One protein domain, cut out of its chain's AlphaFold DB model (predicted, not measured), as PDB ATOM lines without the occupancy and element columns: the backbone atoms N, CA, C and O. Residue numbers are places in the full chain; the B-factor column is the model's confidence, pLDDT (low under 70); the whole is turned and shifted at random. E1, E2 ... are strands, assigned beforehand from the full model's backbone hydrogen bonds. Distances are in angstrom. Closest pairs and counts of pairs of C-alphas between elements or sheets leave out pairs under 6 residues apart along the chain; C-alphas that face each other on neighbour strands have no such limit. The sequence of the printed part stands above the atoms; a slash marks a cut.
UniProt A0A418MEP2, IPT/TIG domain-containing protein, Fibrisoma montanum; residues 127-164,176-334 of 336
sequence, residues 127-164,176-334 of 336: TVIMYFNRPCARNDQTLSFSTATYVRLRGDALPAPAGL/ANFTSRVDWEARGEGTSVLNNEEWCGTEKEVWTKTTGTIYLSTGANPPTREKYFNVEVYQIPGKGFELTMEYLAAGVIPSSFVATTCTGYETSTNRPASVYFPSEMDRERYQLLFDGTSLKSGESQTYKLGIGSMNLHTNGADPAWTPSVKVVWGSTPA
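Overview. This is residues 127 to 164 and 176 to 334 of the 336 residues of the protein "IPT/TIG domain-containing protein" of Fibrisoma montanum (UniProt A0A418MEP2). A long, narrow body is built of two walls of strands that run along its length and are partly face to face: E2, E1 and E11, with the first residues of E3 beside E2 and E4 beside E3, make one wall, and E5, E6, E9 and E10 make the other. The long, bent strands E3 and E4 run on from this body and, with the hairpin of E7 and E8, make one end of the length, while the stretch about Gly 163 makes the other. The printed part has 197 residues with no named helix and eleven named strands, E1 to E11 in order along the chain; the class is all strand. The sheets are E3 E4 E7 E8 and E2 E1 E11, both antiparallel, and a branched one of E5, E6, E9 and E10. The whole is only just loose, close to compact, with a radius of gyration of the C-alphas of 20.0 A, and its spans of 75 by 33 by 28 A make a rod.

Along the chain. E3, residues 180 to 195, begins with C-alpha 180 at (148.668, 110.339, 162.954) and is 42.9 A from first to last C-alpha. E4, residues 200 to 216, is the longest strand by residues and measures 40.8 A. E7 is residues 255 to 261 and E8 residues 266 to 270. E5, residues 227 to 236, measures 29.6 A, and E6, residues 240 to 253, measures 34.8 A. E9 is residues 273 to 276 and E10 residues 286 to 289. E1, residues 127 to 135, begins with C-alpha 127 at (138.767, 112.088, 167.868) and measures 26.4 A; E2, residues 144 to 155, measures 35.5 A. E11, residues 327 to 329, ends with C-alpha 329 at (137.611, 102.305, 171.603).

Arrangement. The sheet E3 E4 E7 E8 is twisted, with E3 and E8 as its edge strands. E3 bends by 63 degrees at residue 187 and E4 by 86 degrees at residue 213. In the hairpin of E3 and E4, N 190 and O 205 are 2.8 A apart, within hydrogen-bond range. E4 and E7 are antiparallel at 172 degrees, with N 204 and O 258 at 2.8 A. In the hairpin of E7 and E8, N 259 and O 267 are 2.9 A apart. E6 bends by 80 degrees at residue 250 and runs on into E7 at 60 degrees. The hairpin of E5 and E6 has N 230 and O 246 at 2.8 A. E5 lies on one side of E6, and E9 and E10 on the other side, with N 249 and O 275 at 2.7 A for E9, and N 241 and O 288 at 2.8 A for E10. The closest C-alphas of E4 and E5 are those of Leu 216 and Tyr 228, 5.2 A apart; those of E2 and E3 are Thr 149 and Val 182, 6.1 A apart. In the hairpin of E1 and E2, N 130 and O 149 are 2.8 A apart; E1 and E11 have N 131 and O 328 at 2.8 A. E1 and E6 are apart, and so are E2 and E5.

Size, cuts and confidence. The two C-alphas farthest apart, those of Gly 163 and Thr 263, are 75.1 A from each other. Residues 165 to 175 are not printed, and C-alphas 164 and 176 are 18.5 A apart across this cut, in the link from E2 to E3. The link from E10 to E11, residues 290 to 326, is long; its residues 303 to 304 pair with residues 324 to 325, antiparallel. The mean pLDDT of the printed part is 76.4, and 46 residues are under 70, among them residues 216 to 226 and 306 to 321.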
ATOM      1  N   THR A 127     137.424 112.607 167.562       87.81
ATOM      2  CA  THR A 127     138.767 112.088 167.868       87.81
ATOM      3  C   THR A 127     138.618 110.773 168.610       87.81
ATOM      4  O   THR A 127     138.463 110.751 169.828       87.81
ATOM      5  N   VAL A 128     138.615 109.679 167.855       87.56
ATOM      6  CA  VAL A 128     138.481 108.329 168.398       87.56
ATOM      7  C   VAL A 128     139.824 107.910 168.966       87.56
ATOM      8  O   VAL A 128     140.833 107.928 168.263       87.56
ATOM      9  N   ILE A 129     139.835 107.528 170.240       87.94
ATOM     10  CA  ILE A 129     141.029 106.965 170.863       87.94
ATOM     11  C   ILE A 129     140.895 105.448 170.867       87.94
ATOM     12  O   ILE A 129     139.984 104.891 171.484       87.94
ATOM     13  N   MET A 130     141.804 104.800 170.149       86.62
ATOM     14  CA  MET A 130     141.856 103.357 169.977       86.62
ATOM     15  C   MET A 130     143.013 102.812 170.800       86.62
ATOM     16  O   MET A 130     144.160 103.222 170.626       86.62
ATOM     17  N   TYR A 131     142.702 101.899 171.708       87.88
ATOM     18  CA  TYR A 131     143.646 101.341 172.660       87.88
ATOM     19  C   TYR A 131     143.837  99.861 172.399       87.88
ATOM     20  O   TYR A 131     142.867  99.137 172.197       87.88
ATOM     21  N   PHE A 132     145.069  99.382 172.500       85.94
ATOM     22  CA  PHE A 132     145.301  97.957 172.686       85.94
ATOM     23  C   PHE A 132     146.379  97.730 173.733       85.94
ATOM     24  O   PHE A 132     147.239  98.580 173.963       85.94
ATOM     25  N   ASN A 133     146.303  96.570 174.374       84.12
ATOM     26  CA  ASN A 133     147.272  96.109 175.352       84.12
ATOM     27  C   ASN A 133     147.668  94.674 175.005       84.12
ATOM     28  O   ASN A 133     146.803  93.837 174.737       84.12
ATOM     29  N   ARG A 134     148.967  94.394 175.025       79.81
ATOM     30  CA  ARG A 134     149.548  93.089 174.721       79.81
ATOM     31  C   ARG A 134     150.437  92.624 175.875       79.81
ATOM     32  O   ARG A 134     151.435  93.288 176.157       79.81
ATOM     33  N   PRO A 135     150.160  91.465 176.495       76.44
ATOM     34  CA  PRO A 135     151.107  90.818 177.401       76.44
ATOM     35  C   PRO A 135     152.418  90.496 176.672       76.44
ATOM     36  O   PRO A 135     152.396  89.911 175.594       76.44
ATOM     37  N   CYS A 136     153.552  90.895 177.246       72.81
ATOM     38  CA  CYS A 136     154.881  90.735 176.639       72.81
ATOM     39  C   CYS A 136     155.814  89.813 177.443       72.81
ATOM     40  O   CYS A 136     156.958  89.609 177.037       72.81
ATOM     41  N   ALA A 137     155.341  89.260 178.562       69.31
ATOM     42  CA  ALA A 137     156.104  88.363 179.428       69.31
ATOM     43  C   ALA A 137     155.356  87.061 179.741       69.31
ATOM     44  O   ALA A 137     154.172  86.927 179.430       69.31
ATOM     45  N   ARG A 138     156.076  86.099 180.333       67.81
ATOM     46  CA  ARG A 138     155.599  84.735 180.609       67.81
ATOM     47  C   ARG A 138     154.465  84.693 181.638       67.81
ATOM     48  O   ARG A 138     154.200  85.669 182.337       67.81
ATOM     49  N   ASN A 139     153.808  83.533 181.721       59.75
ATOM     50  CA  ASN A 139     152.823  83.218 182.758       59.75
ATOM     51  C   ASN A 139     153.429  83.462 184.138       59.75
ATOM     52  O   ASN A 139     154.335  82.711 184.455       59.75
ATOM     53  N   ASP A 140     152.871  84.410 184.912       61.53
ATOM     54  CA  ASP A 140     153.317  84.912 186.238       61.53
ATOM     55  C   ASP A 140     154.079  86.256 186.254       61.53
ATOM     56  O   ASP A 140     154.302  86.823 187.325       61.53
ATOM     57  N   GLN A 141     154.376  86.835 185.086       65.00
ATOM     58  CA  GLN A 141     155.100  88.104 184.970       65.00
ATOM     59  C   GLN A 141     154.191  89.273 184.570       65.00
ATOM     60  O   GLN A 141     153.240  89.129 183.802       65.00
ATOM     61  N   THR A 142     154.515  90.475 185.051       67.94
ATOM     62  CA  THR A 142     153.758  91.703 184.770       67.94
ATOM     63  C   THR A 142     154.495  92.579 183.763       67.94
ATOM     64  O   THR A 142     155.082  93.600 184.118       67.94
ATOM     65  N   LEU A 143     154.472  92.179 182.494       71.88
ATOM     66  CA  LEU A 143     154.995  92.990 181.399       71.88
ATOM     67  C   LEU A 143     153.924  93.136 180.330       71.88
ATOM     68  O   LEU A 143     153.423  92.137 179.807       71.88
ATOM     69  N   SER A 144     153.592  94.369 179.970       75.50
ATOM     70  CA  SER A 144     152.648  94.623 178.894       75.50
ATOM     71  C   SER A 144     153.074  95.806 178.041       75.50
ATOM     72  O   SER A 144     153.756  96.722 178.494       75.50
ATOM     73  N   PHE A 145     152.683  95.743 176.778       76.81
ATOM     74  CA  PHE A 145     152.854  96.792 175.795       76.81
ATOM     75  C   PHE A 145     151.480  97.376 175.498       76.81
ATOM     76  O   PHE A 145     150.599  96.656 175.027       76.81
ATOM     77  N   SER A 146     151.308  98.664 175.767       79.06
ATOM     78  CA  SER A 146     150.049  99.373 175.552       79.06
ATOM     79  C   SER A 146     150.264 100.527 174.588       79.06
ATOM     80  O   SER A 146     151.261 101.238 174.699       79.06
ATOM     81  N   THR A 147     149.315 100.755 173.682       78.31
ATOM     82  CA  THR A 147     149.318 101.942 172.816       78.31
ATOM     83  C   THR A 147     147.961 102.625 172.821       78.31
ATOM     84  O   THR A 147     146.926 101.984 173.028       78.31
ATOM     85  N   ALA A 148     147.986 103.936 172.592       83.31
ATOM     86  CA  ALA A 148     146.816 104.751 172.312       83.31
ATOM     87  C   ALA A 148     147.016 105.419 170.948       83.31
ATOM     88  O   ALA A 148     147.963 106.180 170.751       83.31
ATOM     89  N   THR A 149     146.135 105.115 170.002       77.75
ATOM     90  CA  THR A 149     146.116 105.717 168.666       77.75
ATOM     91  C   THR A 149     144.959 106.703 168.587       77.75
ATOM     92  O   THR A 149     143.827 106.356 168.917       77.75
ATOM     93  N   TYR A 150     145.236 107.929 168.150       81.50
ATOM     94  CA  TYR A 150     144.233 108.983 168.003       81.50
ATOM     95  C   TYR A 150     143.834 109.108 166.532       81.50
ATOM     96  O   TYR A 150     144.631 109.561 165.712       81.50
ATOM     97  N   VAL A 151     142.601 108.724 166.204       80.50
ATOM     98  CA  VAL A 151     142.038 108.807 164.852       80.50
ATOM     99  C   VAL A 151     141.060 109.972 164.799       80.50
ATOM    100  O   VAL A 151     140.003 109.934 165.430       80.50
ATOM    101  N   ARG A 152     141.406 111.025 164.053       82.00
ATOM    102  CA  ARG A 152     140.548 112.208 163.919       82.00
ATOM    103  C   ARG A 152     139.713 112.160 162.647       82.00
ATOM    104  O   ARG A 152     140.215 112.489 161.586       82.00
ATOM    105  N   LEU A 153     138.427 111.870 162.753       83.12
ATOM    106  CA  LEU A 153     137.499 111.886 161.624       83.12
ATOM    107  C   LEU A 153     136.852 113.265 161.478       83.12
ATOM    108  O   LEU A 153     136.416 113.840 162.474       83.12
ATOM    109  N   ARG A 154     136.754 113.789 160.251       85.50
ATOM    110  CA  ARG A 154     136.012 115.023 159.948       85.50
ATOM    111  C   ARG A 154     135.098 114.834 158.748       85.50
ATOM    112  O   ARG A 154     135.517 114.286 157.732       85.50
ATOM    113  N   GLY A 155     133.861 115.306 158.851       84.19
ATOM    114  CA  GLY A 155     132.894 115.191 157.763       84.19
ATOM    115  C   GLY A 155     131.461 115.468 158.190       84.19
ATOM    116  O   GLY A 155     131.194 115.958 159.288       84.19
ATOM    117  N   ASP A 156     130.528 115.170 157.296       84.75
ATOM    118  CA  ASP A 156     129.103 115.197 157.600       84.75
ATOM    119  C   ASP A 156     128.690 113.965 158.421       84.75
ATOM    120  O   ASP A 156     129.106 112.842 158.126       84.75
ATOM    121  N   ALA A 157     127.844 114.159 159.434       78.56
ATOM    122  CA  ALA A 157     127.239 113.047 160.170       78.56
ATOM    123  C   ALA A 157     126.137 112.351 159.352       78.56
ATOM    124  O   ALA A 157     125.830 111.179 159.572       78.56
ATOM    125  N   LEU A 158     125.535 113.062 158.391       78.75
ATOM    126  CA  LEU A 158     124.500 112.517 157.522       78.75
ATOM    127  C   LEU A 158     125.118 111.827 156.299       78.75
ATOM    128  O   LEU A 158     126.182 112.229 155.825       78.75
ATOM    129  N   PRO A 159     124.461 110.791 155.743       74.69
ATOM    130  CA  PRO A 159     124.898 110.203 154.484       74.69
ATOM    131  C   PRO A 159     124.827 111.226 153.345       74.69
ATOM    132  O   PRO A 159     123.957 112.103 153.331       74.69
ATOM    133  N   ALA A 160     125.705 111.065 152.356       80.12
ATOM    134  CA  ALA A 160     125.609 111.817 151.113       80.12
ATOM    135  C   ALA A 160     124.221 111.606 150.466       80.12
ATOM    136  O   ALA A 160     123.737 110.468 150.418       80.12
ATOM    137  N   PRO A 161     123.564 112.672 149.964       84.38
ATOM    138  CA  PRO A 161     122.303 112.546 149.243       84.38
ATOM    139  C   PRO A 161     122.403 111.581 148.057       84.38
ATOM    140  O   PRO A 161     123.416 111.541 147.355       84.38
ATOM    141  N   ALA A 162     121.328 110.836 147.796       81.31
ATOM    142  CA  ALA A 162     121.270 109.921 146.662       81.31
ATOM    143  C   ALA A 162     121.550 110.661 145.339       81.31
ATOM    144  O   ALA A 162     120.962 111.706 145.064       81.31
ATOM    145  N   GLY A 163     122.454 110.114 144.521       78.75
ATOM    146  CA  GLY A 163     122.849 110.704 143.239       78.75
ATOM    147  C   GLY A 163     123.898 111.822 143.328       78.75
ATOM    148  O   GLY A 163     124.341 112.302 142.283       78.75
ATOM    149  N   LEU A 164     124.339 112.219 144.530       82.19
ATOM    150  CA  LEU A 164     125.478 113.124 144.670       82.19
ATOM    151  C   LEU A 164     126.772 112.387 144.305       82.19
ATOM    152  O   LEU A 164     127.160 111.424 144.961       82.19
ATOM    153  N   ALA A 176     140.658 109.526 153.560       45.50
ATOM    154  CA  ALA A 176     141.080 110.698 154.312       45.50
ATOM    155  C   ALA A 176     142.460 110.337 154.894       45.50
ATOM    156  O   ALA A 176     142.586 109.354 155.613       45.50
ATOM    157  N   ASN A 177     143.518 111.039 154.517       46.78
ATOM    158  CA  ASN A 177     144.855 110.836 155.064       46.78
ATOM    159  C   ASN A 177     144.993 111.608 156.367       46.78
ATOM    160  O   ASN A 177     145.144 112.822 156.402       46.78
ATOM    161  N   PHE A 178     144.937 110.903 157.478       52.25
ATOM    162  CA  PHE A 178     144.930 111.527 158.791       52.25
ATOM    163  C   PHE A 178     146.320 111.987 159.218       52.25
ATOM    164  O   PHE A 178     147.322 111.330 158.951       52.25
ATOM    165  N   THR A 179     146.379 113.061 160.008       52.66
ATOM    166  CA  THR A 179     147.564 113.321 160.826       52.66
ATOM    167  C   THR A 179     147.587 112.299 161.959       52.66
ATOM    168  O   THR A 179     146.763 112.376 162.873       52.66
ATOM    169  N   SER A 180     148.509 111.344 161.907       60.34
ATOM    170  CA  SER A 180     148.668 110.339 162.954       60.34
ATOM    171  C   SER A 180     149.823 110.692 163.883       60.34
ATOM    172  O   SER A 180     150.902 111.133 163.474       60.34
ATOM    173  N   ARG A 181     149.570 110.506 165.178       66.06
ATOM    174  CA  ARG A 181     150.587 110.595 166.219       66.06
ATOM    175  C   ARG A 181     150.487 109.392 167.142       66.06
ATOM    176  O   ARG A 181     149.383 108.946 167.458       66.06
ATOM    177  N   VAL A 182     151.637 108.925 167.599       70.62
ATOM    178  CA  VAL A 182     151.750 107.925 168.658       70.62
ATOM    179  C   VAL A 182     152.515 108.552 169.806       70.62
ATOM    180  O   VAL A 182     153.688 108.901 169.658       70.62
ATOM    181  N   ASP A 183     151.843 108.688 170.942       73.88
ATOM    182  CA  ASP A 183     152.494 109.013 172.202       73.88
ATOM    183  C   ASP A 183     152.959 107.704 172.836       73.88
ATOM    184  O   ASP A 183     152.195 106.740 172.937       73.88
ATOM    185  N   TRP A 184     154.227 107.654 173.227       78.00
ATOM    186  CA  TRP A 184     154.804 106.479 173.857       78.00
ATOM    187  C   TRP A 184     155.427 106.845 175.197       78.00
ATOM    188  O   TRP A 184     156.010 107.915 175.380       78.00
ATOM    189  N   GLU A 185     155.301 105.917 176.133       81.69
ATOM    190  CA  GLU A 185     156.014 105.902 177.397       81.69
ATOM    191  C   GLU A 185     156.592 104.502 177.559       81.69
ATOM    192  O   GLU A 185     155.874 103.509 177.433       81.69
ATOM    193  N   ALA A 186     157.885 104.418 177.840       78.62
ATOM    194  CA  ALA A 186     158.541 103.162 178.144       78.62
ATOM    195  C   ALA A 186     159.177 103.250 179.521       78.62
ATOM    196  O   ALA A 186     159.888 104.204 179.830       78.62
ATOM    197  N   ARG A 187     158.899 102.255 180.360       79.69
ATOM    198  CA  ARG A 187     159.563 102.035 181.644       79.69
ATOM    199  C   ARG A 187     159.320 100.602 182.089       79.69
ATOM    200  O   ARG A 187     158.240 100.064 181.859       79.69
ATOM    201  N   GLY A 188     160.287 100.028 182.786       76.62
ATOM    202  CA  GLY A 188     160.146  98.724 183.422       76.62
ATOM    203  C   GLY A 188     161.271  97.777 183.049       76.62
ATOM    204  O   GLY A 188     162.151  98.105 182.255       76.62
ATOM    205  N   GLU A 189     161.232  96.598 183.649       75.56
ATOM    206  CA  GLU A 189     162.149  95.510 183.356       75.56
ATOM    207  C   GLU A 189     161.368  94.201 183.226       75.56
ATOM    208  O   GLU A 189     160.425  93.950 183.976       75.56
ATOM    209  N   GLY A 190     161.748  93.386 182.250       74.12
ATOM    210  CA  GLY A 190     161.314  92.005 182.092       74.12
ATOM    211  C   GLY A 190     162.511  91.093 182.314       74.12
ATOM    212  O   GLY A 190     163.595  91.374 181.813       74.12
ATOM    213  N   THR A 191     162.349  90.029 183.096       72.31
ATOM    214  CA  THR A 191     163.394  89.011 183.276       72.31
ATOM    215  C   THR A 191     162.800  87.647 182.987       72.31
ATOM    216  O   THR A 191     161.738  87.317 183.493       72.31
ATOM    217  N   SER A 192     163.486  86.833 182.204       69.06
ATOM    218  CA  SER A 192     163.115  85.472 181.856       69.06
ATOM    219  C   SER A 192     164.258  84.541 182.227       69.06
ATOM    220  O   SER A 192     165.424  84.876 182.045       69.06
ATOM    221  N   VAL A 193     163.926  83.365 182.753       70.50
ATOM    222  CA  VAL A 193     164.891  82.289 182.990       70.50
ATOM    223  C   VAL A 193     164.526  81.148 182.061       70.50
ATOM    224  O   VAL A 193     163.392  80.667 182.062       70.50
ATOM    225  N   LEU A 194     165.464  80.718 181.236       66.75
ATOM    226  CA  LEU A 194     165.339  79.500 180.452       66.75
ATOM    227  C   LEU A 194     166.208  78.449 181.128       66.75
ATOM    228  O   LEU A 194     167.389  78.668 181.377       66.75
ATOM    229  N   ASN A 195     165.592  77.330 181.476       65.88
ATOM    230  CA  ASN A 195     166.282  76.195 182.062       65.88
ATOM    231  C   ASN A 195     165.661  74.928 181.476       65.88
ATOM    232  O   ASN A 195     164.693  74.397 182.018       65.88
ATOM    233  N   ASN A 196     166.143  74.529 180.302       60.81
ATOM    234  CA  ASN A 196     165.731  73.310 179.615       60.81
ATOM    235  C   ASN A 196     166.966  72.489 179.201       60.81
ATOM    236  O   ASN A 196     168.100  72.881 179.473       60.81
ATOM    237  N   GLU A 197     166.747  71.335 178.570       54.84
ATOM    238  CA  GLU A 197     167.821  70.407 178.178       54.84
ATOM    239  C   GLU A 197     168.815  71.001 177.158       54.84
ATOM    240  O   GLU A 197     169.935  70.507 177.043       54.84
ATOM    241  N   GLU A 198     168.441  72.073 176.449       56.12
ATOM    242  CA  GLU A 198     169.242  72.702 175.390       56.12
ATOM    243  C   GLU A 198     169.932  74.004 175.840       56.12
ATOM    244  O   GLU A 198     170.966  74.381 175.285       56.12
ATOM    245  N   TRP A 199     169.389  74.703 176.843       62.31
ATOM    246  CA  TRP A 199     169.926  75.967 177.343       62.31
ATOM    247  C   TRP A 199     169.560  76.225 178.813       62.31
ATOM    248  O   TRP A 199     168.396  76.132 179.216       62.31
ATOM    249  N   CYS A 200     170.559  76.638 179.598       71.69
ATOM    250  CA  CYS A 200     170.363  77.324 180.871       71.69
ATOM    251  C   CYS A 200     170.850  78.782 180.777       71.69
ATOM    252  O   CYS A 200     171.946  79.081 180.299       71.69
ATOM    253  N   GLY A 201     170.036  79.728 181.226       78.81
ATOM    254  CA  GLY A 201     170.408  81.135 181.200       78.81
ATOM    255  C   GLY A 201     169.284  82.063 181.622       78.81
ATOM    256  O   GLY A 201     168.129  81.660 181.782       78.81
ATOM    257  N   THR A 202     169.638  83.326 181.826       79.44
ATOM    258  CA  THR A 202     168.684  84.396 182.108       79.44
ATOM    259  C   THR A 202     168.743  85.452 181.017       79.44
ATOM    260  O   THR A 202     169.798  85.750 180.464       79.44
ATOM    261  N   GLU A 203     167.593  86.020 180.700       80.12
ATOM    262  CA  GLU A 203     167.433  87.118 179.760       80.12
ATOM    263  C   GLU A 203     166.732  88.253 180.493       80.12
ATOM    264  O   GLU A 203     165.689  88.040 181.108       80.12
ATOM    265  N   LYS A 204     167.275  89.461 180.430       82.12
ATOM    266  CA  LYS A 204     166.701  90.655 181.038       82.12
ATOM    267  C   LYS A 204     166.560  91.743 179.983       82.12
ATOM    268  O   LYS A 204     167.547  92.141 179.380       82.12
ATOM    269  N   GLU A 205     165.353  92.255 179.791       82.12
ATOM    270  CA  GLU A 205     165.092  93.452 178.991       82.12
ATOM    271  C   GLU A 205     164.777  94.611 179.941       82.12
ATOM    272  O   GLU A 205     163.929  94.486 180.825       82.12
ATOM    273  N   VAL A 206     165.440  95.751 179.763       82.00
ATOM    274  CA  VAL A 206     165.165  96.978 180.519       82.00
ATOM    275  C   VAL A 206     164.718  98.066 179.560       82.00
ATOM    276  O   VAL A 206     165.458  98.452 178.654       82.00
ATOM    277  N   TRP A 207     163.526  98.606 179.795       83.62
ATOM    278  CA  TRP A 207     163.026  99.786 179.106       83.62
ATOM    279  C   TRP A 207     163.421 101.030 179.881       83.62
ATOM    280  O   TRP A 207     162.984 101.252 181.016       83.62
ATOM    281  N   THR A 208     164.257 101.854 179.255       83.25
ATOM    282  CA  THR A 208     164.717 103.091 179.884       83.25
ATOM    283  C   THR A 208     163.528 104.020 180.048       83.25
ATOM    284  O   THR A 208     162.804 104.248 179.081       83.25
ATOM    285  N   LYS A 209     163.339 104.581 181.251       84.38
ATOM    286  CA  LYS A 209     162.258 105.534 181.526       84.38
ATOM    287  C   LYS A 209     162.334 106.709 180.554       84.38
ATOM    288  O   LYS A 209     163.169 107.595 180.720       84.38
ATOM    289  N   THR A 210     161.464 106.710 179.557       84.31
ATOM    290  CA  THR A 210     161.466 107.681 178.466       84.31
ATOM    291  C   THR A 210     160.055 107.864 177.923       84.31
ATOM    292  O   THR A 210     159.208 106.980 178.042       84.31
ATOM    293  N   THR A 211     159.792 109.045 177.370       87.06
ATOM    294  CA  THR A 211     158.525 109.389 176.728       87.06
ATOM    295  C   THR A 211     158.790 110.166 175.449       87.06
ATOM    296  O   THR A 211     159.835 110.805 175.303       87.06
ATOM    297  N   GLY A 212     157.837 110.144 174.524       82.31
ATOM    298  CA  GLY A 212     157.909 110.958 173.320       82.31
ATOM    299  C   GLY A 212     156.663 110.865 172.455       82.31
ATOM    300  O   GLY A 212     155.755 110.079 172.722       82.31
ATOM    301  N   THR A 213     156.658 111.659 171.390       80.94
ATOM    302  CA  THR A 213     155.611 111.664 170.364       80.94
ATOM    303  C   THR A 213     156.244 111.352 169.016       80.94
ATOM    304  O   THR A 213     157.270 111.927 168.649       80.94
ATOM    305  N   ILE A 214     155.634 110.438 168.269       74.06
ATOM    306  CA  ILE A 214     156.048 110.065 166.919       74.06
ATOM    307  C   ILE A 214     154.963 110.533 165.959       74.06
ATOM    308  O   ILE A 214     153.818 110.102 166.067       74.06
ATOM    309  N   TYR A 215     155.338 111.391 165.017       72.00
ATOM    310  CA  TYR A 215     154.502 111.743 163.873       72.00
ATOM    311  C   TYR A 215     154.791 110.743 162.755       72.00
ATOM    312  O   TYR A 215     155.956 110.550 162.399       72.00
ATOM    313  N   LEU A 216     153.760 110.073 162.247       67.56
ATOM    314  CA  LEU A 216     153.912 109.045 161.218       67.56
ATOM    315  C   LEU A 216     153.499 109.611 159.855       67.56
ATOM    316  O   LEU A 216     152.559 110.398 159.761       67.56
ATOM    317  N   SER A 217     154.222 109.227 158.802       62.22
ATOM    318  CA  SER A 217     153.912 109.616 157.424       62.22
ATOM    319  C   SER A 217     152.861 108.696 156.803       62.22
ATOM    320  O   SER A 217     152.898 107.480 157.016       62.22
ATOM    321  N   THR A 218     151.990 109.283 155.989       59.00
ATOM    322  CA  THR A 218     150.979 108.627 155.149       59.00
ATOM    323  C   THR A 218     151.578 108.240 153.781       59.00
ATOM    324  O   THR A 218     152.519 108.872 153.301       59.00
ATOM    325  N   GLY A 219     151.050 107.193 153.131       56.78
ATOM    326  CA  GLY A 219     151.244 106.960 151.686       56.78
ATOM    327  C   GLY A 219     152.306 105.936 151.229       56.78
ATOM    328  O   GLY A 219     153.481 106.243 151.063       56.78
ATOM    329  N   ALA A 220     151.835 104.720 150.928       46.12
ATOM    330  CA  ALA A 220     151.966 103.934 149.679       46.12
ATOM    331  C   ALA A 220     153.279 103.793 148.852       46.12
ATOM    332  O   ALA A 220     153.241 103.168 147.796       46.12
ATOM    333  N   ASN A 221     154.452 104.241 149.290       46.03
ATOM    334  CA  ASN A 221     155.740 103.740 148.776       46.03
ATOM    335  C   ASN A 221     156.578 103.399 149.996       46.03
ATOM    336  O   ASN A 221     156.718 104.306 150.805       46.03
ATOM    337  N   PRO A 222     157.097 102.164 150.179       43.09
ATOM    338  CA  PRO A 222     157.636 101.717 151.463       43.09
ATOM    339  C   PRO A 222     158.720 102.703 151.912       43.09
ATOM    340  O   PRO A 222     159.840 102.632 151.395       43.09
ATOM    341  N   PRO A 223     158.427 103.645 152.829       45.09
ATOM    342  CA  PRO A 223     159.367 104.691 153.149       45.09
ATOM    343  C   PRO A 223     160.260 104.053 154.191       45.09
ATOM    344  O   PRO A 223     159.940 104.010 155.373       45.09
ATOM    345  N   THR A 224     161.309 103.381 153.718       52.31
ATOM    346  CA  THR A 224     162.407 102.883 154.550       52.31
ATOM    347  C   THR A 224     161.973 102.111 155.808       52.31
ATOM    348  O   THR A 224     162.641 102.252 156.808       52.31
ATOM    349  N   ARG A 225     160.872 101.331 155.793       57.16
ATOM    350  CA  ARG A 225     160.372 100.373 156.829       57.16
ATOM    351  C   ARG A 225     160.367 100.785 158.317       57.16
ATOM    352  O   ARG A 225     159.894 100.007 159.137       57.16
ATOM    353  N   GLU A 226     160.845 101.961 158.691       66.56
ATOM    354  CA  GLU A 226     161.106 102.293 160.085       66.56
ATOM    355  C   GLU A 226     159.971 103.099 160.697       66.56
ATOM    356  O   GLU A 226     159.744 102.951 161.885       66.56
ATOM    357  N   LYS A 227     159.229 103.930 159.955       72.19
ATOM    358  CA  LYS A 227     158.109 104.716 160.510       72.19
ATOM    359  C   LYS A 227     157.027 104.948 159.455       72.19
ATOM    360  O   LYS A 227     157.252 105.729 158.538       72.19
ATOM    361  N   TYR A 228     155.867 104.305 159.569       74.50
ATOM    362  CA  TYR A 228     154.727 104.528 158.673       74.50
ATOM    363  C   TYR A 228     153.382 104.377 159.386       74.50
ATOM    364  O   TYR A 228     153.275 103.662 160.384       74.50
ATOM    365  N   PHE A 229     152.361 105.040 158.842       74.88
ATOM    366  CA  PHE A 229     150.959 104.883 159.217       74.88
ATOM    367  C   PHE A 229     150.097 104.924 157.959       74.88
ATOM    368  O   PHE A 229     150.093 105.914 157.230       74.88
ATOM    369  N   ASN A 230     149.375 103.844 157.706       74.88
ATOM    370  CA  ASN A 230     148.407 103.724 156.636       74.88
ATOM    371  C   ASN A 230     147.015 103.598 157.247       74.88
ATOM    372  O   ASN A 230     146.813 102.848 158.200       74.88
ATOM    373  N   VAL A 231     146.062 104.339 156.700       74.44
ATOM    374  CA  VAL A 231     144.671 104.280 157.117       74.44
ATOM    375  C   VAL A 231     143.780 104.427 155.906       74.44
ATOM    376  O   VAL A 231     143.986 105.323 155.091       74.44
ATOM    377  N   GLU A 232     142.724 103.627 155.858       75.50
ATOM    378  CA  GLU A 232     141.618 103.849 154.939       75.50
ATOM    379  C   GLU A 232     140.329 104.022 155.737       75.50
ATOM    380  O   GLU A 232     140.042 103.251 156.654       75.50
ATOM    381  N   VAL A 233     139.541 105.043 155.395       76.44
ATOM    382  CA  VAL A 233     138.230 105.288 156.002       76.44
ATOM    383  C   VAL A 233     137.159 105.260 154.934       76.44
ATOM    384  O   VAL A 233     137.203 106.008 153.963       76.44
ATOM    385  N   TYR A 234     136.150 104.436 155.169       74.50
ATOM    386  CA  TYR A 234     134.978 104.287 154.330       74.50
ATOM    387  C   TYR A 234     133.755 104.738 155.119       74.50
ATOM    388  O   TYR A 234     133.472 104.226 156.200       74.50
ATOM    389  N   GLN A 235     132.993 105.702 154.605       72.12
ATOM    390  CA  GLN A 235     131.724 106.052 155.237       72.12
ATOM    391  C   GLN A 235     130.713 104.918 155.017       72.12
ATOM    392  O   GLN A 235     130.511 104.467 153.891       72.12
ATOM    393  N   ILE A 236     130.034 104.492 156.083       74.81
ATOM    394  CA  ILE A 236     128.890 103.582 156.029       74.81
ATOM    395  C   ILE A 236     127.619 104.449 156.057       74.81
ATOM    396  O   ILE A 236     127.291 105.012 157.110       74.81
ATOM    397  N   PRO A 237     126.880 104.580 154.938       70.50
ATOM    398  CA  PRO A 237     125.752 105.502 154.849       70.50
ATOM    399  C   PRO A 237     124.726 105.306 155.971       70.50
ATOM    400  O   PRO A 237     124.203 104.208 156.172       70.50
ATOM    401  N   GLY A 238     124.455 106.385 156.712       70.38
ATOM    402  CA  GLY A 238     123.484 106.416 157.810       70.38
ATOM    403  C   GLY A 238     123.871 105.597 159.045       70.38
ATOM    404  O   GLY A 238     123.044 105.449 159.940       70.38
ATOM    405  N   LYS A 239     125.090 105.042 159.095       81.12
ATOM    406  CA  LYS A 239     125.517 104.135 160.169       81.12
ATOM    407  C   LYS A 239     126.822 104.529 160.842       81.12
ATOM    408  O   LYS A 239     126.946 104.233 162.022       81.12
ATOM    409  N   GLY A 240     127.771 105.152 160.145       81.75
ATOM    410  CA  GLY A 240     129.068 105.505 160.728       81.75
ATOM    411  C   GLY A 240     130.208 105.429 159.725       81.75
ATOM    412  O   GLY A 240     130.035 105.765 158.554       81.75
ATOM    413  N   PHE A 241     131.356 104.949 160.186       84.00
ATOM    414  CA  PHE A 241     132.564 104.753 159.398       84.00
ATOM    415  C   PHE A 241     133.103 103.333 159.580       84.00
ATOM    416  O   PHE A 241     132.939 102.715 160.630       84.00
ATOM    417  N   GLU A 242     133.763 102.830 158.552       85.75
ATOM    418  CA  GLU A 242     134.616 101.655 158.592       85.75
ATOM    419  C   GLU A 242     136.056 102.120 158.391       85.75
ATOM    420  O   GLU A 242     136.335 102.893 157.478       85.75
ATOM    421  N   LEU A 243     136.955 101.680 159.262       85.12
ATOM    422  CA  LEU A 243     138.356 102.081 159.279       85.12
ATOM    423  C   LEU A 243     139.241 100.837 159.148       85.12
ATOM    424  O   LEU A 243     139.014  99.863 159.860       85.12
ATOM    425  N   THR A 244     140.266 100.879 158.303       84.12
ATOM    426  CA  THR A 244     141.409  99.950 158.333       84.12
ATOM    427  C   THR A 244     142.655 100.735 158.725       84.12
ATOM    428  O   THR A 244     142.776 101.905 158.362       84.12
ATOM    429  N   MET A 245     143.559 100.136 159.504       81.44
ATOM    430  CA  MET A 245     144.785 100.801 159.958       81.44
ATOM    431  C   MET A 245     145.975  99.846 159.922       81.44
ATOM    432  O   MET A 245     145.879  98.729 160.418       81.44
ATOM    433  N   GLU A 246     147.121 100.335 159.463       81.06
ATOM    434  CA  GLU A 246     148.418  99.671 159.574       81.06
ATOM    435  C   GLU A 246     149.435 100.696 160.076       81.06
ATOM    436  O   GLU A 246     149.504 101.808 159.553       81.06
ATOM    437  N   TYR A 247     150.265 100.360 161.063       80.50
ATOM    438  CA  TYR A 247     151.373 101.242 161.432       80.50
ATOM    439  C   TYR A 247     152.544 100.516 162.068       80.50
ATOM    440  O   TYR A 247     152.384  99.511 162.762       80.50
ATOM    441  N   LEU A 248     153.723 101.106 161.890       79.62
ATOM    442  CA  LEU A 248     154.981 100.680 162.488       79.62
ATOM    443  C   LEU A 248     155.850 101.903 162.772       79.62
ATOM    444  O   LEU A 248     155.992 102.779 161.929       79.62
ATOM    445  N   ALA A 249     156.483 101.914 163.934       80.50
ATOM    446  CA  ALA A 249     157.567 102.795 164.323       80.50
ATOM    447  C   ALA A 249     158.684 101.943 164.948       80.50
ATOM    448  O   ALA A 249     158.649 101.602 166.130       80.50
ATOM    449  N   ALA A 250     159.647 101.537 164.133       83.56
ATOM    450  CA  ALA A 250     160.750 100.664 164.475       83.56
ATOM    451  C   ALA A 250     161.803 101.355 165.350       83.56
ATOM    452  O   ALA A 250     162.198 102.490 165.083       83.56
ATOM    453  N   GLY A 251     162.268 100.647 166.382       83.62
ATOM    454  CA  GLY A 251     163.418 101.056 167.196       83.62
ATOM    455  C   GLY A 251     163.273 102.405 167.909       83.62
ATOM    456  O   GLY A 251     164.264 103.092 168.140       83.62
ATOM    457  N   VAL A 252     162.044 102.815 168.223       82.00
ATOM    458  CA  VAL A 252     161.741 104.127 168.819       82.00
ATOM    459  C   VAL A 252     161.787 104.136 170.343       82.00
ATOM    460  O   VAL A 252     161.914 105.209 170.927       82.00
ATOM    461  N   ILE A 253     161.704 102.967 170.982       84.19
ATOM    462  CA  ILE A 253     161.762 102.815 172.436       84.19
ATOM    463  C   ILE A 253     163.191 102.423 172.837       84.19
ATOM    464  O   ILE A 253     163.624 101.322 172.502       84.19
ATOM    465  N   PRO A 254     163.933 103.263 173.577       86.62
ATOM    466  CA  PRO A 254     165.251 102.901 174.084       86.62
ATOM    467  C   PRO A 254     165.176 101.724 175.064       86.62
ATOM    468  O   PRO A 254     164.488 101.792 176.090       86.62
ATOM    469  N   SER A 255     165.923 100.657 174.784       87.50
ATOM    470  CA  SER A 255     165.976  99.489 175.658       87.50
ATOM    471  C   SER A 255     167.307  98.752 175.588       87.50
ATOM    472  O   SER A 255     168.036  98.816 174.597       87.50
ATOM    473  N   SER A 256     167.640  98.072 176.681       88.25
ATOM    474  CA  SER A 256     168.836  97.241 176.789       88.25
ATOM    475  C   SER A 256     168.449  95.807 177.095       88.25
ATOM    476  O   SER A 256     167.714  95.558 178.053       88.25
ATOM    477  N   PHE A 257     169.009  94.883 176.329       86.25
ATOM    478  CA  PHE A 257     168.903  93.453 176.551       86.25
ATOM    479  C   PHE A 257     170.187  92.944 177.209       86.25
ATOM    480  O   PHE A 257     171.293  93.308 176.803       86.25
ATOM    481  N   VAL A 258     170.052  92.110 178.231       87.00
ATOM    482  CA  VAL A 258     171.155  91.442 178.922       87.00
ATOM    483  C   VAL A 258     170.873  89.946 178.927       87.00
ATOM    484  O   VAL A 258     169.855  89.518 179.461       87.00
ATOM    485  N   ALA A 259     171.771  89.151 178.356       84.12
ATOM    486  CA  ALA A 259     171.716  87.695 178.429       84.12
ATOM    487  C   ALA A 259     172.859  87.171 179.298       84.12
ATOM    488  O   ALA A 259     174.023  87.480 179.036       84.12
ATOM    489  N   THR A 260     172.517  86.352 180.288       87.25
ATOM    490  CA  THR A 260     173.448  85.655 181.177       87.25
ATOM    491  C   THR A 260     173.408  84.167 180.869       87.25
ATOM    492  O   THR A 260     172.367  83.521 180.982       87.25
ATOM    493  N   THR A 261     174.542  83.604 180.477       83.56
ATOM    494  CA  THR A 261     174.678  82.162 180.202       83.56
ATOM    495  C   THR A 261     174.734  81.330 181.493       83.56
ATOM    496  O   THR A 261     174.960  81.874 182.574       83.56
ATOM    497  N   CYS A 262     174.626  79.997 181.388       79.44
ATOM    498  CA  CYS A 262     174.797  79.071 182.523       79.44
ATOM    499  C   CYS A 262     176.084  79.305 183.332       79.44
ATOM    500  O   CYS A 262     176.124  79.038 184.529       79.44
ATOM    501  N   THR A 263     177.161  79.742 182.671       84.75
ATOM    502  CA  THR A 263     178.473  79.952 183.298       84.75
ATOM    503  C   THR A 263     178.595  81.324 183.963       84.75
ATOM    504  O   THR A 263     179.665  81.665 184.463       84.75
ATOM    505  N   GLY A 264     177.516  82.113 183.971       83.38
ATOM    506  CA  GLY A 264     177.481  83.464 184.528       83.38
ATOM    507  C   GLY A 264     178.054  84.534 183.599       83.38
ATOM    508  O   GLY A 264     178.196  85.677 184.018       83.38
ATOM    509  N   TYR A 265     178.398  84.197 182.351       88.00
ATOM    510  CA  TYR A 265     178.866  85.194 181.388       88.00
ATOM    511  C   TYR A 265     177.698  86.050 180.897       88.00
ATOM    512  O   TYR A 265     176.741  85.508 180.334       88.00
ATOM    513  N   GLU A 266     177.808  87.365 181.097       91.12
ATOM    514  CA  GLU A 266     176.831  88.365 180.672       91.12
ATOM    515  C   GLU A 266     177.219  89.007 179.337       91.12
ATOM    516  O   GLU A 266     178.356  89.420 179.106       91.12
ATOM    517  N   THR A 267     176.224  89.156 178.472       89.00
ATOM    518  CA  THR A 267     176.295  89.962 177.253       89.00
ATOM    519  C   THR A 267     175.211  91.016 177.303       89.00
ATOM    520  O   THR A 267     174.048  90.689 177.525       89.00
ATOM    521  N   SER A 268     175.580  92.280 177.097       90.12
ATOM    522  CA  SER A 268     174.630  93.389 177.035       90.12
ATOM    523  C   SER A 268     174.608  93.983 175.636       90.12
ATOM    524  O   SER A 268     175.656  94.246 175.043       90.12
ATOM    525  N   THR A 269     173.409  94.193 175.107       89.81
ATOM    526  CA  THR A 269     173.185  94.803 173.801       89.81
ATOM    527  C   THR A 269     172.115  95.884 173.899       89.81
ATOM    528  O   THR A 269     171.105  95.745 174.589       89.81
ATOM    529  N   ASN A 270     172.338  97.000 173.203       88.88
ATOM    530  CA  ASN A 270     171.296  98.000 172.993       88.88
ATOM    531  C   ASN A 270     170.346  97.464 171.915       88.88
ATOM    532  O   ASN A 270     170.795  97.161 170.806       88.88
ATOM    533  N   ARG A 271     169.061  97.318 172.243       84.44
ATOM    534  CA  ARG A 271     168.074  96.659 171.380       84.44
ATOM    535  C   ARG A 271     166.763  97.452 171.317       84.44
ATOM    536  O   ARG A 271     165.750  96.939 171.772       84.44
ATOM    537  N   PRO A 272     166.742  98.664 170.728       85.50
ATOM    538  CA  PRO A 272     165.560  99.520 170.751       85.50
ATOM    539  C   PRO A 272     164.283  98.806 170.282       85.50
ATOM    540  O   PRO A 272     164.278  98.137 169.245       85.50
ATOM    541  N   ALA A 273     163.191  98.970 171.027       81.69
ATOM    542  CA  ALA A 273     161.911  98.332 170.741       81.69
ATOM    543  C   ALA A 273     161.036  99.167 169.788       81.69
ATOM    544  O   ALA A 273     161.132 100.395 169.703       81.69
ATOM    545  N   SER A 274     160.170  98.474 169.052       81.44
ATOM    546  CA  SER A 274     159.283  99.043 168.032       81.44
ATOM    547  C   SER A 274     157.851  99.187 168.547       81.44
ATOM    548  O   SER A 274     157.388  98.359 169.329       81.44
ATOM    549  N   VAL A 275     157.122 100.182 168.042       79.69
ATOM    550  CA  VAL A 275     155.678 100.358 168.260       79.69
ATOM    551  C   VAL A 275     154.936 100.009 166.975       79.69
ATOM    552  O   VAL A 275     155.238 100.580 165.937       79.69
ATOM    553  N   TYR A 276     153.997  99.067 167.010       79.12
ATOM    554  CA  TYR A 276     153.258  98.631 165.820       79.12
ATOM    555  C   TYR A 276     151.926  97.982 166.197       79.12
ATOM    556  O   TYR A 276     151.789  97.473 167.314       79.12
ATOM    557  N   PHE A 277     150.967  97.972 165.267       78.81
ATOM    558  CA  PHE A 277     149.836  97.051 165.368       78.81
ATOM    559  C   PHE A 277     150.267  95.643 164.942       78.81
ATOM    560  O   PHE A 277     151.024  95.509 163.982       78.81
ATOM    561  N   PRO A 278     149.819  94.583 165.640       77.06
ATOM    562  CA  PRO A 278     150.028  93.211 165.191       77.06
ATOM    563  C   PRO A 278     149.547  93.023 163.753       77.06
ATOM    564  O   PRO A 278     148.448  93.459 163.421       77.06
ATOM    565  N   SER A 279     150.331  92.329 162.926       78.12
ATOM    566  CA  SER A 279     150.010  92.126 161.507       78.12
ATOM    567  C   SER A 279     148.695  91.377 161.278       78.12
ATOM    568  O   SER A 279     148.056  91.506 160.238       78.12
ATOM    569  N   GLU A 280     148.250  90.601 162.268       81.31
ATOM    570  CA  GLU A 280     146.938  89.958 162.287       81.31
ATOM    571  C   GLU A 280     145.780  90.974 162.206       81.31
ATOM    572  O   GLU A 280     144.671  90.603 161.821       81.31
ATOM    573  N   MET A 281     146.040  92.246 162.531       82.44
ATOM    574  CA  MET A 281     145.084  93.354 162.493       82.44
ATOM    575  C   MET A 281     145.192  94.234 161.239       82.44
ATOM    576  O   MET A 281     144.300  95.053 161.040       82.44
ATOM    577  N   ASP A 282     146.201  94.057 160.373       77.69
ATOM    578  CA  ASP A 282     146.484  94.959 159.231       77.69
ATOM    579  C   ASP A 282     145.298  95.110 158.255       77.69
ATOM    580  O   ASP A 282     145.194  96.072 157.498       77.69
ATOM    581  N   ARG A 283     144.358  94.159 158.274       77.56
ATOM    582  CA  ARG A 283     143.150  94.158 157.429       77.56
ATOM    583  C   ARG A 283     141.845  94.167 158.212       77.56
ATOM    584  O   ARG A 283     140.783  93.979 157.614       77.56
ATOM    585  N   GLU A 284     141.912  94.331 159.529       86.19
ATOM    586  CA  GLU A 284     140.710  94.422 160.348       86.19
ATOM    587  C   GLU A 284     139.943  95.697 160.000       86.19
ATOM    588  O   GLU A 284     140.516  96.760 159.755       86.19
ATOM    589  N   ARG A 285     138.617  95.569 159.969       88.25
ATOM    590  CA  ARG A 285     137.693  96.666 159.681       88.25
ATOM    591  C   ARG A 285     137.032  97.116 160.975       88.25
ATOM    592  O   ARG A 285     136.100  96.481 161.467       88.25
ATOM    593  N   TYR A 286     137.506  98.224 161.527       90.38
ATOM    594  CA  TYR A 286     136.960  98.818 162.740       90.38
ATOM    595  C   TYR A 286     135.681  99.594 162.412       90.38
ATOM    596  O   TYR A 286     135.709 100.589 161.687       90.38
ATOM    597  N   GLN A 287     134.550  99.136 162.948       91.12
ATOM    598  CA  GLN A 287     133.251  99.772 162.731       91.12
ATOM    599  C   GLN A 287     132.996 100.862 163.774       91.12
ATOM    600  O   GLN A 287     132.624 100.596 164.916       91.12
ATOM    601  N   LEU A 288     133.157 102.109 163.354       89.88
ATOM    602  CA  LEU A 288     132.896 103.298 164.153       89.88
ATOM    603  C   LEU A 288     131.462 103.754 163.876       89.88
ATOM    604  O   LEU A 288     131.208 104.569 162.991       89.88
ATOM    605  N   LEU A 289     130.504 103.157 164.584       89.69
ATOM    606  CA  LEU A 289     129.073 103.354 164.337       89.69
ATOM    607  C   LEU A 289     128.518 104.560 165.098       89.69
ATOM    608  O   LEU A 289     128.878 104.773 166.247       89.69
ATOM    609  N   PHE A 290     127.578 105.294 164.512       86.00
ATOM    610  CA  PHE A 290     126.885 106.395 165.176       86.00
ATOM    611  C   PHE A 290     125.873 105.907 166.236       86.00
ATOM    612  O   PHE A 290     125.216 104.871 166.072       86.00
ATOM    613  N   ASP A 291     125.695 106.686 167.308       81.06
ATOM    614  CA  ASP A 291     124.576 106.611 168.270       81.06
ATOM    615  C   ASP A 291     123.743 107.901 168.337       81.06
ATOM    616  O   ASP A 291     123.142 108.222 169.358       81.06
ATOM    617  N   GLY A 292     123.682 108.635 167.230       76.31
ATOM    618  CA  GLY A 292     123.140 109.988 167.194       76.31
ATOM    619  C   GLY A 292     124.270 110.946 166.867       76.31
ATOM    620  O   GLY A 292     124.736 110.957 165.731       76.31
ATOM    621  N   THR A 293     124.719 111.727 167.849       72.75
ATOM    622  CA  THR A 293     125.820 112.693 167.686       72.75
ATOM    623  C   THR A 293     127.196 112.126 168.048       72.75
ATOM    624  O   THR A 293     128.202 112.795 167.821       72.75
ATOM    625  N   SER A 294     127.284 110.907 168.587       85.06
ATOM    626  CA  SER A 294     128.560 110.286 168.966       85.06
ATOM    627  C   SER A 294     128.845 109.035 168.142       85.06
ATOM    628  O   SER A 294     127.962 108.449 167.515       85.06
ATOM    629  N   LEU A 295     130.109 108.621 168.147       89.75
ATOM    630  CA  LEU A 295     130.522 107.285 167.745       89.75
ATOM    631  C   LEU A 295     130.439 106.360 168.963       89.75
ATOM    632  O   LEU A 295     130.915 106.706 170.044       89.75
ATOM    633  N   LYS A 296     129.849 105.180 168.785       91.88
ATOM    634  CA  LYS A 296     129.713 104.142 169.807       91.88
ATOM    635  C   LYS A 296     131.078 103.596 170.202       91.88
ATOM    636  O   LYS A 296     131.956 103.422 169.357       91.88
ATOM    637  N   SER A 297     131.208 103.240 171.479       93.12
ATOM    638  CA  SER A 297     132.303 102.374 171.907       93.12
ATOM    639  C   SER A 297     132.217 101.027 171.201       93.12
ATOM    640  O   SER A 297     131.132 100.564 170.840       93.12
ATOM    641  N   GLY A 298     133.355 100.369 171.068       93.75
ATOM    642  CA  GLY A 298     133.426  99.064 170.444       93.75
ATOM    643  C   GLY A 298     134.767  98.398 170.673       93.75
ATOM    644  O   GLY A 298     135.654  98.922 171.353       93.75
ATOM    645  N   GLU A 299     134.878  97.208 170.110       94.12
ATOM    646  CA  GLU A 299     136.091  96.417 170.136       94.12
ATOM    647  C   GLU A 299     136.259  95.661 168.823       94.12
ATOM    648  O   GLU A 299     135.282  95.341 168.143       94.12
ATOM    649  N   SER A 300     137.511  95.408 168.457       91.56
ATOM    650  CA  SER A 300     137.857  94.552 167.329       91.56
ATOM    651  C   SER A 300     137.631  93.086 167.671       91.56
ATOM    652  O   SER A 300     137.421  92.715 168.832       91.56
ATOM    653  N   GLN A 301     137.808  92.221 166.676       90.12
ATOM    654  CA  GLN A 301     138.030  90.808 166.951       90.12
ATOM    655  C   GLN A 301     139.222  90.605 167.897       90.12
ATOM    656  O   GLN A 301     140.156  91.414 167.964       90.12
ATOM    657  N   THR A 302     139.168  89.509 168.652       89.88
ATOM    658  CA  THR A 302     140.282  89.067 169.490       89.88
ATOM    659  C   THR A 302     141.191  88.165 168.667       89.88
ATOM    660  O   THR A 302     140.772  87.095 168.228       89.88
ATOM    661  N   TYR A 303     142.442  88.577 168.493       86.06
ATOM    662  CA  TYR A 303     143.446  87.839 167.736       86.06
ATOM    663  C   TYR A 303     144.391  87.119 168.676       86.06
ATOM    664  O   TYR A 303     144.949  87.723 169.591       86.06
ATOM    665  N   LYS A 304     144.595  85.830 168.420       81.94
ATOM    666  CA  LYS A 304     145.693  85.071 169.013       81.94
ATOM    667  C   LYS A 304     146.976  85.432 168.280       81.94
ATOM    668  O   LYS A 304     147.026  85.319 167.061       81.94
ATOM    669  N   LEU A 305     147.997  85.835 169.020       74.00
ATOM    670  CA  LEU A 305     149.301  86.138 168.449       74.00
ATOM    671  C   LEU A 305     150.096  84.852 168.235       74.00
ATOM    672  O   LEU A 305     150.184  84.017 169.135       74.00
ATOM    673  N   GLY A 306     150.688  84.693 167.051       63.00
ATOM    674  CA  GLY A 306     151.489  83.512 166.726       63.00
ATOM    675  C   GLY A 306     152.766  83.375 167.572       63.00
ATOM    676  O   GLY A 306     153.323  84.364 168.063       63.00
ATOM    677  N   ILE A 307     153.269  82.140 167.692       50.25
ATOM    678  CA  ILE A 307     154.610  81.831 168.217       50.25
ATOM    679  C   ILE A 307     155.622  82.446 167.237       50.25
ATOM    680  O   ILE A 307     155.760  81.972 166.114       50.25
ATOM    681  N   GLY A 308     156.264  83.553 167.614       47.34
ATOM    682  CA  GLY A 308     157.138  84.334 166.719       47.34
ATOM    683  C   GLY A 308     156.736  85.802 166.548       47.34
ATOM    684  O   GLY A 308     157.474  86.571 165.940       47.34
ATOM    685  N   SER A 309     155.621  86.223 167.151       49.34
ATOM    686  CA  SER A 309     155.190  87.624 167.259       49.34
ATOM    687  C   SER A 309     156.090  88.463 168.190       49.34
ATOM    688  O   SER A 309     155.607  89.081 169.124       49.34
ATOM    689  N   MET A 310     157.412  88.477 167.972       52.28
ATOM    690  CA  MET A 310     158.418  89.281 168.694       52.28
ATOM    691  C   MET A 310     158.153  89.475 170.204       52.28
ATOM    692  O   MET A 310     158.333  90.578 170.725       52.28
ATOM    693  N   ASN A 311     157.713  88.438 170.930       55.03
ATOM    694  CA  ASN A 311     157.631  88.556 172.383       55.03
ATOM    695  C   ASN A 311     159.046  88.410 172.934       55.03
ATOM    696  O   ASN A 311     159.742  87.443 172.630       55.03
ATOM    697  N   LEU A 312     159.456  89.386 173.739       53.84
ATOM    698  CA  LEU A 312     160.794  89.456 174.329       53.84
ATOM    699  C   LEU A 312     161.116  88.225 175.191       53.84
ATOM    700  O   LEU A 312     162.282  87.887 175.349       53.84
ATOM    701  N   HIS A 313     160.082  87.535 175.692       56.91
ATOM    702  CA  HIS A 313     160.201  86.372 176.569       56.91
ATOM    703  C   HIS A 313     159.247  85.221 176.184       56.91
ATOM    704  O   HIS A 313     158.654  84.597 177.066       56.91
ATOM    705  N   THR A 314     159.054  84.915 174.889       54.66
ATOM    706  CA  THR A 314     158.266  83.719 174.511       54.66
ATOM    707  C   THR A 314     158.884  82.456 175.116       54.66
ATOM    708  O   THR A 314     160.091  82.245 174.992       54.66
ATOM    709  N   ASN A 315     158.071  81.562 175.678       51.97
ATOM    710  CA  ASN A 315     158.437  80.151 175.718       51.97
ATOM    711  C   ASN A 315     157.947  79.522 174.407       51.97
ATOM    712  O   ASN A 315     156.777  79.171 174.297       51.97
ATOM    713  N   GLY A 316     158.814  79.428 173.394       54.72
ATOM    714  CA  GLY A 316     158.453  78.822 172.103       54.72
ATOM    715  C   GLY A 316     157.987  77.361 172.214       54.72
ATOM    716  O   GLY A 316     157.392  76.844 171.275       54.72
ATOM    717  N   ALA A 317     158.231  76.723 173.365       55.59
ATOM    718  CA  ALA A 317     157.855  75.351 173.677       55.59
ATOM    719  C   ALA A 317     156.587  75.220 174.545       55.59
ATOM    720  O   ALA A 317     156.190  74.092 174.826       55.59
ATOM    721  N   ASP A 318     155.943  76.319 174.972       62.00
ATOM    722  CA  ASP A 318     154.649  76.258 175.671       62.00
ATOM    723  C   ASP A 318     153.494  76.532 174.690       62.00
ATOM    724  O   ASP A 318     153.113  77.690 174.489       62.00
ATOM    725  N   PRO A 319     152.901  75.491 174.072       60.19
ATOM    726  CA  PRO A 319     151.768  75.657 173.168       60.19
ATOM    727  C   PRO A 319     150.516  76.209 173.871       60.19
ATOM    728  O   PRO A 319     149.577  76.614 173.186       60.19
ATOM    729  N   ALA A 320     150.474  76.238 175.211       62.47
ATOM    730  CA  ALA A 320     149.378  76.839 175.963       62.47
ATOM    731  C   ALA A 320     149.516  78.367 176.099       62.47
ATOM    732  O   ALA A 320     148.522  79.043 176.380       62.47
ATOM    733  N   TRP A 321     150.703  78.940 175.863       65.75
ATOM    734  CA  TRP A 321     150.923  80.381 175.961       65.75
ATOM    735  C   TRP A 321     150.731  81.079 174.610       65.75
ATOM    736  O   TRP A 321     151.666  81.311 173.847       65.75
ATOM    737  N   THR A 322     149.479  81.428 174.303       71.25
ATOM    738  CA  THR A 322     149.121  82.220 173.115       71.25
ATOM    739  C   THR A 322     148.446  83.527 173.546       71.25
ATOM    740  O   THR A 322     147.229  83.531 173.778       71.25
ATOM    741  N   PRO A 323     149.191  84.642 173.702       75.69
ATOM    742  CA  PRO A 323     148.585  85.897 174.119       75.69
ATOM    743  C   PRO A 323     147.554  86.344 173.087       75.69
ATOM    744  O   PRO A 323     147.726  86.175 171.879       75.69
ATOM    745  N   SER A 324     146.452  86.890 173.589       82.31
ATOM    746  CA  SER A 324     145.386  87.436 172.760       82.31
ATOM    747  C   SER A 324     145.372  88.953 172.856       82.31
ATOM    748  O   SER A 324     145.611  89.515 173.923       82.31
ATOM    749  N   VAL A 325     145.084  89.610 171.742       85.88
ATOM    750  CA  VAL A 325     145.019  91.066 171.636       85.88
ATOM    751  C   VAL A 325     143.721  91.483 170.967       85.88
ATOM    752  O   VAL A 325     143.205  90.797 170.087       85.88
ATOM    753  N   LYS A 326     143.203  92.634 171.378       91.00
ATOM    754  CA  LYS A 326     142.107  93.328 170.708       91.00
ATOM    755  C   LYS A 326     142.308  94.827 170.838       91.00
ATOM    756  O   LYS A 326     142.911  95.284 171.811       91.00
ATOM    757  N   VAL A 327     141.784  95.569 169.877       90.38
ATOM    758  CA  VAL A 327     141.679  97.022 169.946       90.38
ATOM    759  C   VAL A 327     140.324  97.369 170.543       90.38
ATOM    760  O   VAL A 327     139.309  96.810 170.140       90.38
ATOM    761  N   VAL A 328     140.298  98.288 171.498       93.19
ATOM    762  CA  VAL A 328     139.080  98.821 172.112       93.19
ATOM    763  C   VAL A 328     139.020 100.325 171.896       93.19
ATOM    764  O   VAL A 328     140.045 101.005 171.927       93.19
ATOM    765  N   TRP A 329     137.826 100.865 171.695       93.62
ATOM    766  CA  TRP A 329     137.611 102.305 171.603       93.62
ATOM    767  C   TRP A 329     136.397 102.723 172.422       93.62
ATOM    768  O   TRP A 329     135.410 101.996 172.549       93.62
ATOM    769  N   GLY A 330     136.498 103.911 173.015       91.06
ATOM    770  CA  GLY A 330     135.431 104.503 173.814       91.06
ATOM    771  C   GLY A 330     134.365 105.179 172.958       91.06
ATOM    772  O   GLY A 330     134.576 105.465 171.776       91.06
ATOM    773  N   SER A 331     133.222 105.477 173.580       91.44
ATOM    774  CA  SER A 331     132.241 106.370 172.969       91.44
ATOM    775  C   SER A 331     132.891 107.739 172.773       91.44
ATOM    776  O   SER A 331     133.549 108.256 173.677       91.44
ATOM    777  N   THR A 332     132.767 108.280 171.567       90.94
ATOM    778  CA  THR A 332     133.450 109.504 171.149       90.94
ATOM    779  C   THR A 332     132.408 110.504 170.660       90.94
ATOM    780  O   THR A 332     131.878 110.316 169.560       90.94
ATOM    781  N   PRO A 333     132.086 111.555 171.431       88.94
ATOM    782  CA  PRO A 333     131.151 112.577 170.980       88.94
ATOM    783  C   PRO A 333     131.713 113.340 169.779       88.94
ATOM    784  O   PRO A 333     132.928 113.539 169.675       88.94
ATOM    785  N   ALA A 334     130.831 113.786 168.881       86.12
ATOM    786  CA  ALA A 334     131.198 114.845 167.953       86.12
ATOM    787  C   ALA A 334     131.571 116.096 168.755       86.12
ATOM    788  O   ALA A 334     130.931 116.436 169.752       86.12
TER     789      ALA A 334